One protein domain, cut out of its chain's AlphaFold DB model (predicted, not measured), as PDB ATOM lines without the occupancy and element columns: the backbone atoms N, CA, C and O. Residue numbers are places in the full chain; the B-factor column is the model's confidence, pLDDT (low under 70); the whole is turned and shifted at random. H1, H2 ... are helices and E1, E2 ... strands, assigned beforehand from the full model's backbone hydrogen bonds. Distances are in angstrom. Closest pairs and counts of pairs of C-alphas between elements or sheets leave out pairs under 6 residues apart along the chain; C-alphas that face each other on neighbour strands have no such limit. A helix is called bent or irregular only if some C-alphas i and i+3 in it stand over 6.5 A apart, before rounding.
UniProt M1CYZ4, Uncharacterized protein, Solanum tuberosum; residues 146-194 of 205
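AT A GLANCE: This is residues 146 to 194 of the 205 residues of an uncharacterized protein of Solanum tuberosum (UniProt M1CYZ4). Picture a thin, open, winding chain with no packed core: helix H1 lies in the middle, an arm with the short strand E1 leads away from one of its ends, and from the other end the link of residues 168 to 180 arches out and folds back into helix H2. H2 and the arm with E1 lie toward opposite ends of the long axis. The printed part has 49 residues with one named strand and two named helices, in the order E1, H1, H2; the class is mostly helix. The whole is extended, with a radius of gyration of the C-alphas of 17.6 A, and flat, with spans of 49 by 31 by 11 A.

HOW THE PARTS SIT: Begin at H1, residues 156 to 167, the longest helix by residues. Look back along the chain to E1, residues 149 to 151: it is joined to H1 by a tight link of 4 residues, yet the two are apart, with no C-alpha of the one within 8 A of the other. E1 pairs with no named strand. Now look past H1 to H2, residues 181 to 191, which comes after a long link of 13 residues; H1 and H2 are apart by the same test, and so are E1 and H2. In the backbones of H1 and H2 you will find every O i to N i+4 pair within hydrogen-bond range. Residues 146 to 169 stand free, with no C-alpha 8 or more residues away along the chain within 10 A; so do residues 173 to 183 and 189 to 194.

IN THESE COORDINATES: Find C-alpha 156 at (28.013, -37.688, 20.534); from there H1 runs 16.0 A to C-alpha 167 at (14.549, -35.763, 28.970). Go back to C-alpha 149 at (39.923, -22.664, 24.511), where E1 begins; it reaches Met 151 after 6.1 A. H2 begins at Tyr 181 and runs 15.6 A to Asn 191, whose C-alpha is at (1.353, -38.894, 37.056). Neither helix is bent or irregular.

THE WHOLE: Look for the two C-alphas farthest apart at Gly 148 and Met 190, 50.4 A from each other; the first and last printed C-alphas, of Val 146 and Thr 194, are 43.3 A apart. The printed part has no cut. The long stretch with no named element is residues 168 to 180, whose C-alphas lie 4 to 21 A from the mean of the C-alphas. The mean pLDDT of the printed part is 79.8, and the model's confidence is low, under 70, at residues 177 to 179 and 193 to 194.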
ATOM      1  N   VAL A 146      41.495 -25.993  21.337       81.12
ATOM      2  CA  VAL A 146      41.029 -25.545  20.014       81.12
ATOM      3  C   VAL A 146      40.772 -24.044  20.125       81.12
ATOM      4  O   VAL A 146      40.077 -23.605  21.038       81.12
ATOM      5  N   ASP A 147      41.412 -23.244  19.272       81.12
ATOM      6  CA  ASP A 147      41.291 -21.774  19.252       81.12
ATOM      7  C   ASP A 147      41.572 -21.078  20.600       81.12
ATOM      8  O   ASP A 147      40.934 -20.096  20.984       81.12
ATOM      9  N   GLY A 148      42.539 -21.605  21.357       85.81
ATOM     10  CA  GLY A 148      42.916 -21.073  22.673       85.81
ATOM     11  C   GLY A 148      41.924 -21.397  23.796       85.81
ATOM     12  O   GLY A 148      42.143 -20.976  24.933       85.81
ATOM     13  N   GLN A 149      40.868 -22.167  23.515       80.06
ATOM     14  CA  GLN A 149      39.923 -22.664  24.511       80.06
ATOM     15  C   GLN A 149      40.141 -24.155  24.768       80.06
ATOM     16  O   GLN A 149      40.285 -24.964  23.853       80.06
ATOM     17  N   THR A 150      40.172 -24.530  26.044       77.88
ATOM     18  CA  THR A 150      40.246 -25.927  26.473       77.88
ATOM     19  C   THR A 150      38.891 -26.597  26.235       77.88
ATOM     20  O   THR A 150      37.933 -26.328  26.958       77.88
ATOM     21  N   MET A 151      38.810 -27.465  25.229       76.75
ATOM     22  CA  MET A 151      37.634 -28.260  24.885       76.75
ATOM     23  C   MET A 151      37.841 -29.721  25.291       76.75
ATOM     24  O   MET A 151      38.879 -30.325  25.023       76.75
ATOM     25  N   VAL A 152      36.846 -30.308  25.948       81.69
ATOM     26  CA  VAL A 152      36.808 -31.749  26.225       81.69
ATOM     27  C   VAL A 152      36.052 -32.410  25.078       81.69
ATOM     28  O   VAL A 152      34.936 -31.997  24.773       81.69
ATOM     29  N   GLN A 153      36.654 -33.410  24.435       75.00
ATOM     30  CA  GLN A 153      35.955 -34.216  23.436       75.00
ATOM     31  C   GLN A 153      34.994 -35.163  24.160       75.00
ATOM     32  O   GLN A 153      35.427 -36.004  24.947       75.00
ATOM     33  N   LEU A 154      33.697 -34.989  23.920       80.12
ATOM     34  CA  LEU A 154      32.652 -35.910  24.354       80.12
ATOM     35  C   LEU A 154      32.131 -36.645  23.123       80.12
ATOM     36  O   LEU A 154      31.954 -36.033  22.069       80.12
ATOM     37  N   GLU A 155      31.901 -37.947  23.256       80.88
ATOM     38  CA  GLU A 155      31.315 -38.750  22.189       80.88
ATOM     39  C   GLU A 155      29.827 -38.403  22.045       80.88
ATOM     40  O   GLU A 155      29.082 -38.385  23.026       80.88
ATOM     41  N   GLU A 156      29.394 -38.102  20.819       83.88
ATOM     42  CA  GLU A 156      28.013 -37.688  20.534       83.88
ATOM     43  C   GLU A 156      27.002 -38.768  20.949       83.88
ATOM     44  O   GLU A 156      25.962 -38.451  21.525       83.88
ATOM     45  N   ASP A 157      27.351 -40.045  20.761       85.06
ATOM     46  CA  ASP A 157      26.515 -41.183  21.147       85.06
ATOM     47  C   ASP A 157      26.282 -41.240  22.667       85.06
ATOM     48  O   ASP A 157      25.157 -41.476  23.123       85.06
ATOM     49  N   GLU A 158      27.315 -40.976  23.474       84.62
ATOM     50  CA  GLU A 158      27.196 -40.944  24.937       84.62
ATOM     51  C   GLU A 158      26.347 -39.759  25.402       84.62
ATOM     52  O   GLU A 158      25.479 -39.914  26.271       84.62
ATOM     53  N   VAL A 159      26.556 -38.586  24.795       86.38
ATOM     54  CA  VAL A 159      25.764 -37.386  25.083       86.38
ATOM     55  C   VAL A 159      24.298 -37.630  24.743       86.38
ATOM     56  O   VAL A 159      23.437 -37.331  25.568       86.38
ATOM     57  N   GLN A 160      23.994 -38.238  23.595       88.19
ATOM     58  CA  GLN A 160      22.616 -38.481  23.170       88.19
ATOM     59  C   GLN A 160      21.886 -39.462  24.097       88.19
ATOM     60  O   GLN A 160      20.731 -39.224  24.466       88.19
ATOM     61  N   VAL A 161      22.562 -40.539  24.512       87.81
ATOM     62  CA  VAL A 161      22.015 -41.512  25.471       87.81
ATOM     63  C   VAL A 161      21.721 -40.845  26.808       87.81
ATOM     64  O   VAL A 161      20.676 -41.094  27.415       87.81
ATOM     65  N   GLU A 162      22.635 -40.008  27.289       86.44
ATOM     66  CA  GLU A 162      22.455 -39.328  28.562       86.44
ATOM     67  C   GLU A 162      21.370 -38.246  28.457       86.44
ATOM     68  O   GLU A 162      20.501 -38.168  29.324       86.44
ATOM     69  N   GLU A 163      21.320 -37.485  27.362       89.19
ATOM     70  CA  GLU A 163      20.238 -36.541  27.071       89.19
ATOM     71  C   GLU A 163      18.863 -37.208  27.095       89.19
ATOM     72  O   GLU A 163      17.924 -36.651  27.661       89.19
ATOM     73  N   ASP A 164      18.722 -38.400  26.517       88.38
ATOM     74  CA  ASP A 164      17.447 -39.117  26.514       88.38
ATOM     75  C   ASP A 164      17.030 -39.569  27.921       88.38
ATOM     76  O   ASP A 164      15.837 -39.537  28.265       88.38
ATOM     77  N   LYS A 165      18.003 -39.890  28.786       86.44
ATOM     78  CA  LYS A 165      17.744 -40.103  30.219       86.44
ATOM     79  C   LYS A 165      17.311 -38.805  30.896       86.44
ATOM     80  O   LYS A 165      16.316 -38.812  31.624       86.44
ATOM     81  N   TRP A 166      17.991 -37.688  30.628       88.00
ATOM     82  CA  TRP A 166      17.658 -36.378  31.202       88.00
ATOM     83  C   TRP A 166      16.289 -35.863  30.750       88.00
ATOM     84  O   TRP A 166      15.550 -35.322  31.574       88.00
ATOM     85  N   LYS A 167      15.894 -36.091  29.490       85.25
ATOM     86  CA  LYS A 167      14.549 -35.763  28.970       85.25
ATOM     87  C   LYS A 167      13.439 -36.455  29.766       85.25
ATOM     88  O   LYS A 167      12.337 -35.921  29.872       85.25
ATOM     89  N   SER A 168      13.736 -37.621  30.333       79.75
ATOM     90  CA  SER A 168      12.797 -38.431  31.113       79.75
ATOM     91  C   SER A 168      12.973 -38.278  32.631       79.75
ATOM     92  O   SER A 168      12.299 -38.970  33.395       79.75
ATOM     93  N   ALA A 169      13.861 -37.391  33.092       81.69
ATOM     94  CA  ALA A 169      14.160 -37.208  34.509       81.69
ATOM     95  C   ALA A 169      13.258 -36.142  35.159       81.69
ATOM     96  O   ALA A 169      12.989 -35.086  34.591       81.69
ATOM     97  N   LEU A 170      12.825 -36.394  36.400       82.25
ATOM     98  CA  LEU A 170      12.151 -35.400  37.240       82.25
ATOM     99  C   LEU A 170      13.138 -34.866  38.275       82.25
ATOM    100  O   LEU A 170      13.594 -35.607  39.144       82.25
ATOM    101  N   ILE A 171      13.423 -33.568  38.213       82.56
ATOM    102  CA  ILE A 171      14.307 -32.888  39.164       82.56
ATOM    103  C   ILE A 171      13.437 -32.160  40.190       82.56
ATOM    104  O   ILE A 171      12.691 -31.243  39.846       82.56
ATOM    105  N   ALA A 172      13.524 -32.569  41.456       75.94
ATOM    106  CA  ALA A 172      12.797 -31.945  42.557       75.94
ATOM    107  C   ALA A 172      13.756 -31.143  43.444       75.94
ATOM    108  O   ALA A 172      14.733 -31.683  43.960       75.94
ATOM    109  N   TYR A 173      13.457 -29.861  43.656       77.38
ATOM    110  CA  TYR A 173      14.165 -29.038  44.633       77.38
ATOM    111  C   TYR A 173      13.447 -29.120  45.975       77.38
ATOM    112  O   TYR A 173      12.263 -28.795  46.081       77.38
ATOM    113  N   VAL A 174      14.161 -29.570  47.002       73.19
ATOM    114  CA  VAL A 174      13.599 -29.707  48.340       73.19
ATOM    115  C   VAL A 174      14.144 -28.603  49.227       73.19
ATOM    116  O   VAL A 174      15.328 -28.570  49.547       73.19
ATOM    117  N   ILE A 175      13.258 -27.702  49.644       78.50
ATOM    118  CA  ILE A 175      13.587 -26.637  50.586       78.50
ATOM    119  C   ILE A 175      13.153 -27.085  51.976       78.50
ATOM    120  O   ILE A 175      11.982 -27.400  52.194       78.50
ATOM    121  N   ARG A 176      14.085 -27.016  52.932       74.31
ATOM    122  CA  ARG A 176      13.851 -27.189  54.375       74.31
ATOM    123  C   ARG A 176      13.675 -28.642  54.833       74.31
ATOM    124  O   ARG A 176      14.642 -29.222  55.305       74.31
ATOM    125  N   GLU A 177      12.480 -29.220  54.714       67.56
ATOM    126  CA  GLU A 177      12.186 -30.596  55.143       67.56
ATOM    127  C   GLU A 177      11.761 -31.439  53.939       67.56
ATOM    128  O   GLU A 177      10.805 -31.117  53.229       67.56
ATOM    129  N   CYS A 178      12.483 -32.538  53.702       64.44
ATOM    130  CA  CYS A 178      12.118 -33.504  52.677       64.44
ATOM    131  C   CYS A 178      10.789 -34.157  53.033       64.44
ATOM    132  O   CYS A 178      10.717 -34.975  53.951       64.44
ATOM    133  N   HIS A 179       9.751 -33.871  52.243       64.06
ATOM    134  CA  HIS A 179       8.629 -34.790  52.119       64.06
ATOM    135  C   HIS A 179       9.234 -36.154  51.780       64.06
ATOM    136  O   HIS A 179       9.890 -36.298  50.748       64.06
ATOM    137  N   GLY A 180       9.112 -37.119  52.695       73.81
ATOM    138  CA  GLY A 180       9.822 -38.390  52.578       73.81
ATOM    139  C   GLY A 180       9.550 -39.072  51.237       73.81
ATOM    140  O   GLY A 180       8.504 -38.836  50.627       73.81
ATOM    141  N   TYR A 181      10.473 -39.940  50.814       78.44
ATOM    142  CA  TYR A 181      10.446 -40.713  49.561       78.44
ATOM    143  C   TYR A 181       9.036 -41.141  49.113       78.44
ATOM    144  O   TYR A 181       8.678 -40.981  47.953       78.44
ATOM    145  N   ASN A 182       8.192 -41.586  50.047       79.31
ATOM    146  CA  ASN A 182       6.810 -42.009  49.799       79.31
ATOM    147  C   ASN A 182       5.923 -40.951  49.117       79.31
ATOM    148  O   ASN A 182       5.063 -41.301  48.311       79.31
ATOM    149  N   THR A 183       6.111 -39.666  49.423       80.81
ATOM    150  CA  THR A 183       5.326 -38.575  48.818       80.81
ATOM    151  C   THR A 183       5.720 -38.375  47.359       80.81
ATOM    152  O   THR A 183       4.848 -38.298  46.494       80.81
ATOM    153  N   MET A 184       7.027 -38.355  47.079       80.56
ATOM    154  CA  MET A 184       7.551 -38.265  45.712       80.56
ATOM    155  C   MET A 184       7.199 -39.517  44.909       80.56
ATOM    156  O   MET A 184       6.726 -39.410  43.782       80.56
ATOM    157  N   HIS A 185       7.328 -40.697  45.517       80.38
ATOM    158  CA  HIS A 185       6.979 -41.964  44.891       80.38
ATOM    159  C   HIS A 185       5.495 -42.011  44.505       80.38
ATOM    160  O   HIS A 185       5.182 -42.314  43.359       80.38
ATOM    161  N   ARG A 186       4.579 -41.602  45.399       81.88
ATOM    162  CA  ARG A 186       3.142 -41.516  45.080       81.88
ATOM    163  C   ARG A 186       2.865 -40.546  43.932       81.88
ATOM    164  O   ARG A 186       2.050 -40.853  43.069       81.88
ATOM    165  N   TYR A 187       3.519 -39.385  43.926       81.69
ATOM    166  CA  TYR A 187       3.370 -38.406  42.849       81.69
ATOM    167  C   TYR A 187       3.819 -38.976  41.497       81.69
ATOM    168  O   TYR A 187       3.109 -38.824  40.505       81.69
ATOM    169  N   ILE A 188       4.958 -39.671  41.476       81.94
ATOM    170  CA  ILE A 188       5.486 -40.346  40.287       81.94
ATOM    171  C   ILE A 188       4.506 -41.425  39.820       81.94
ATOM    172  O   ILE A 188       4.081 -41.390  38.677       81.94
ATOM    173  N   THR A 189       4.054 -42.325  40.696       80.69
ATOM    174  CA  THR A 189       3.111 -43.392  40.314       80.69
ATOM    175  C   THR A 189       1.776 -42.858  39.787       80.69
ATOM    176  O   THR A 189       1.157 -43.489  38.936       80.69
ATOM    177  N   MET A 190       1.314 -41.708  40.284       81.38
ATOM    178  CA  MET A 190       0.019 -41.144  39.893       81.38
ATOM    179  C   MET A 190       0.075 -40.371  38.568       81.38
ATOM    180  O   MET A 190      -0.913 -40.363  37.840       81.38
ATOM    181  N   ASN A 191       1.207 -39.731  38.254       76.38
ATOM    182  CA  ASN A 191       1.353 -38.894  37.056       76.38
ATOM    183  C   ASN A 191       2.150 -39.565  35.926       76.38
ATOM    184  O   ASN A 191       2.002 -39.179  34.769       76.38
ATOM    185  N   TRP A 192       2.967 -40.576  36.230       79.69
ATOM    186  CA  TRP A 192       3.706 -41.362  35.245       79.69
ATOM    187  C   TRP A 192       3.068 -42.739  35.084       79.69
ATOM    188  O   TRP A 192       3.379 -43.689  35.798       79.69
ATOM    189  N   THR A 193       2.176 -42.861  34.105       65.81
ATOM    190  CA  THR A 193       1.491 -44.124  33.782       65.81
ATOM    191  C   THR A 193       2.286 -45.025  32.829       65.81
ATOM    192  O   THR A 193       1.847 -46.133  32.538       65.81
ATOM    193  N   THR A 194       3.438 -44.569  32.326       65.12
ATOM    194  CA  THR A 194       4.196 -45.238  31.250       65.12
ATOM    195  C   THR A 194       5.570 -45.770  31.661       65.12
ATOM    196  O   THR A 194       6.202 -46.454  30.862       65.12
TER     197      THR A 194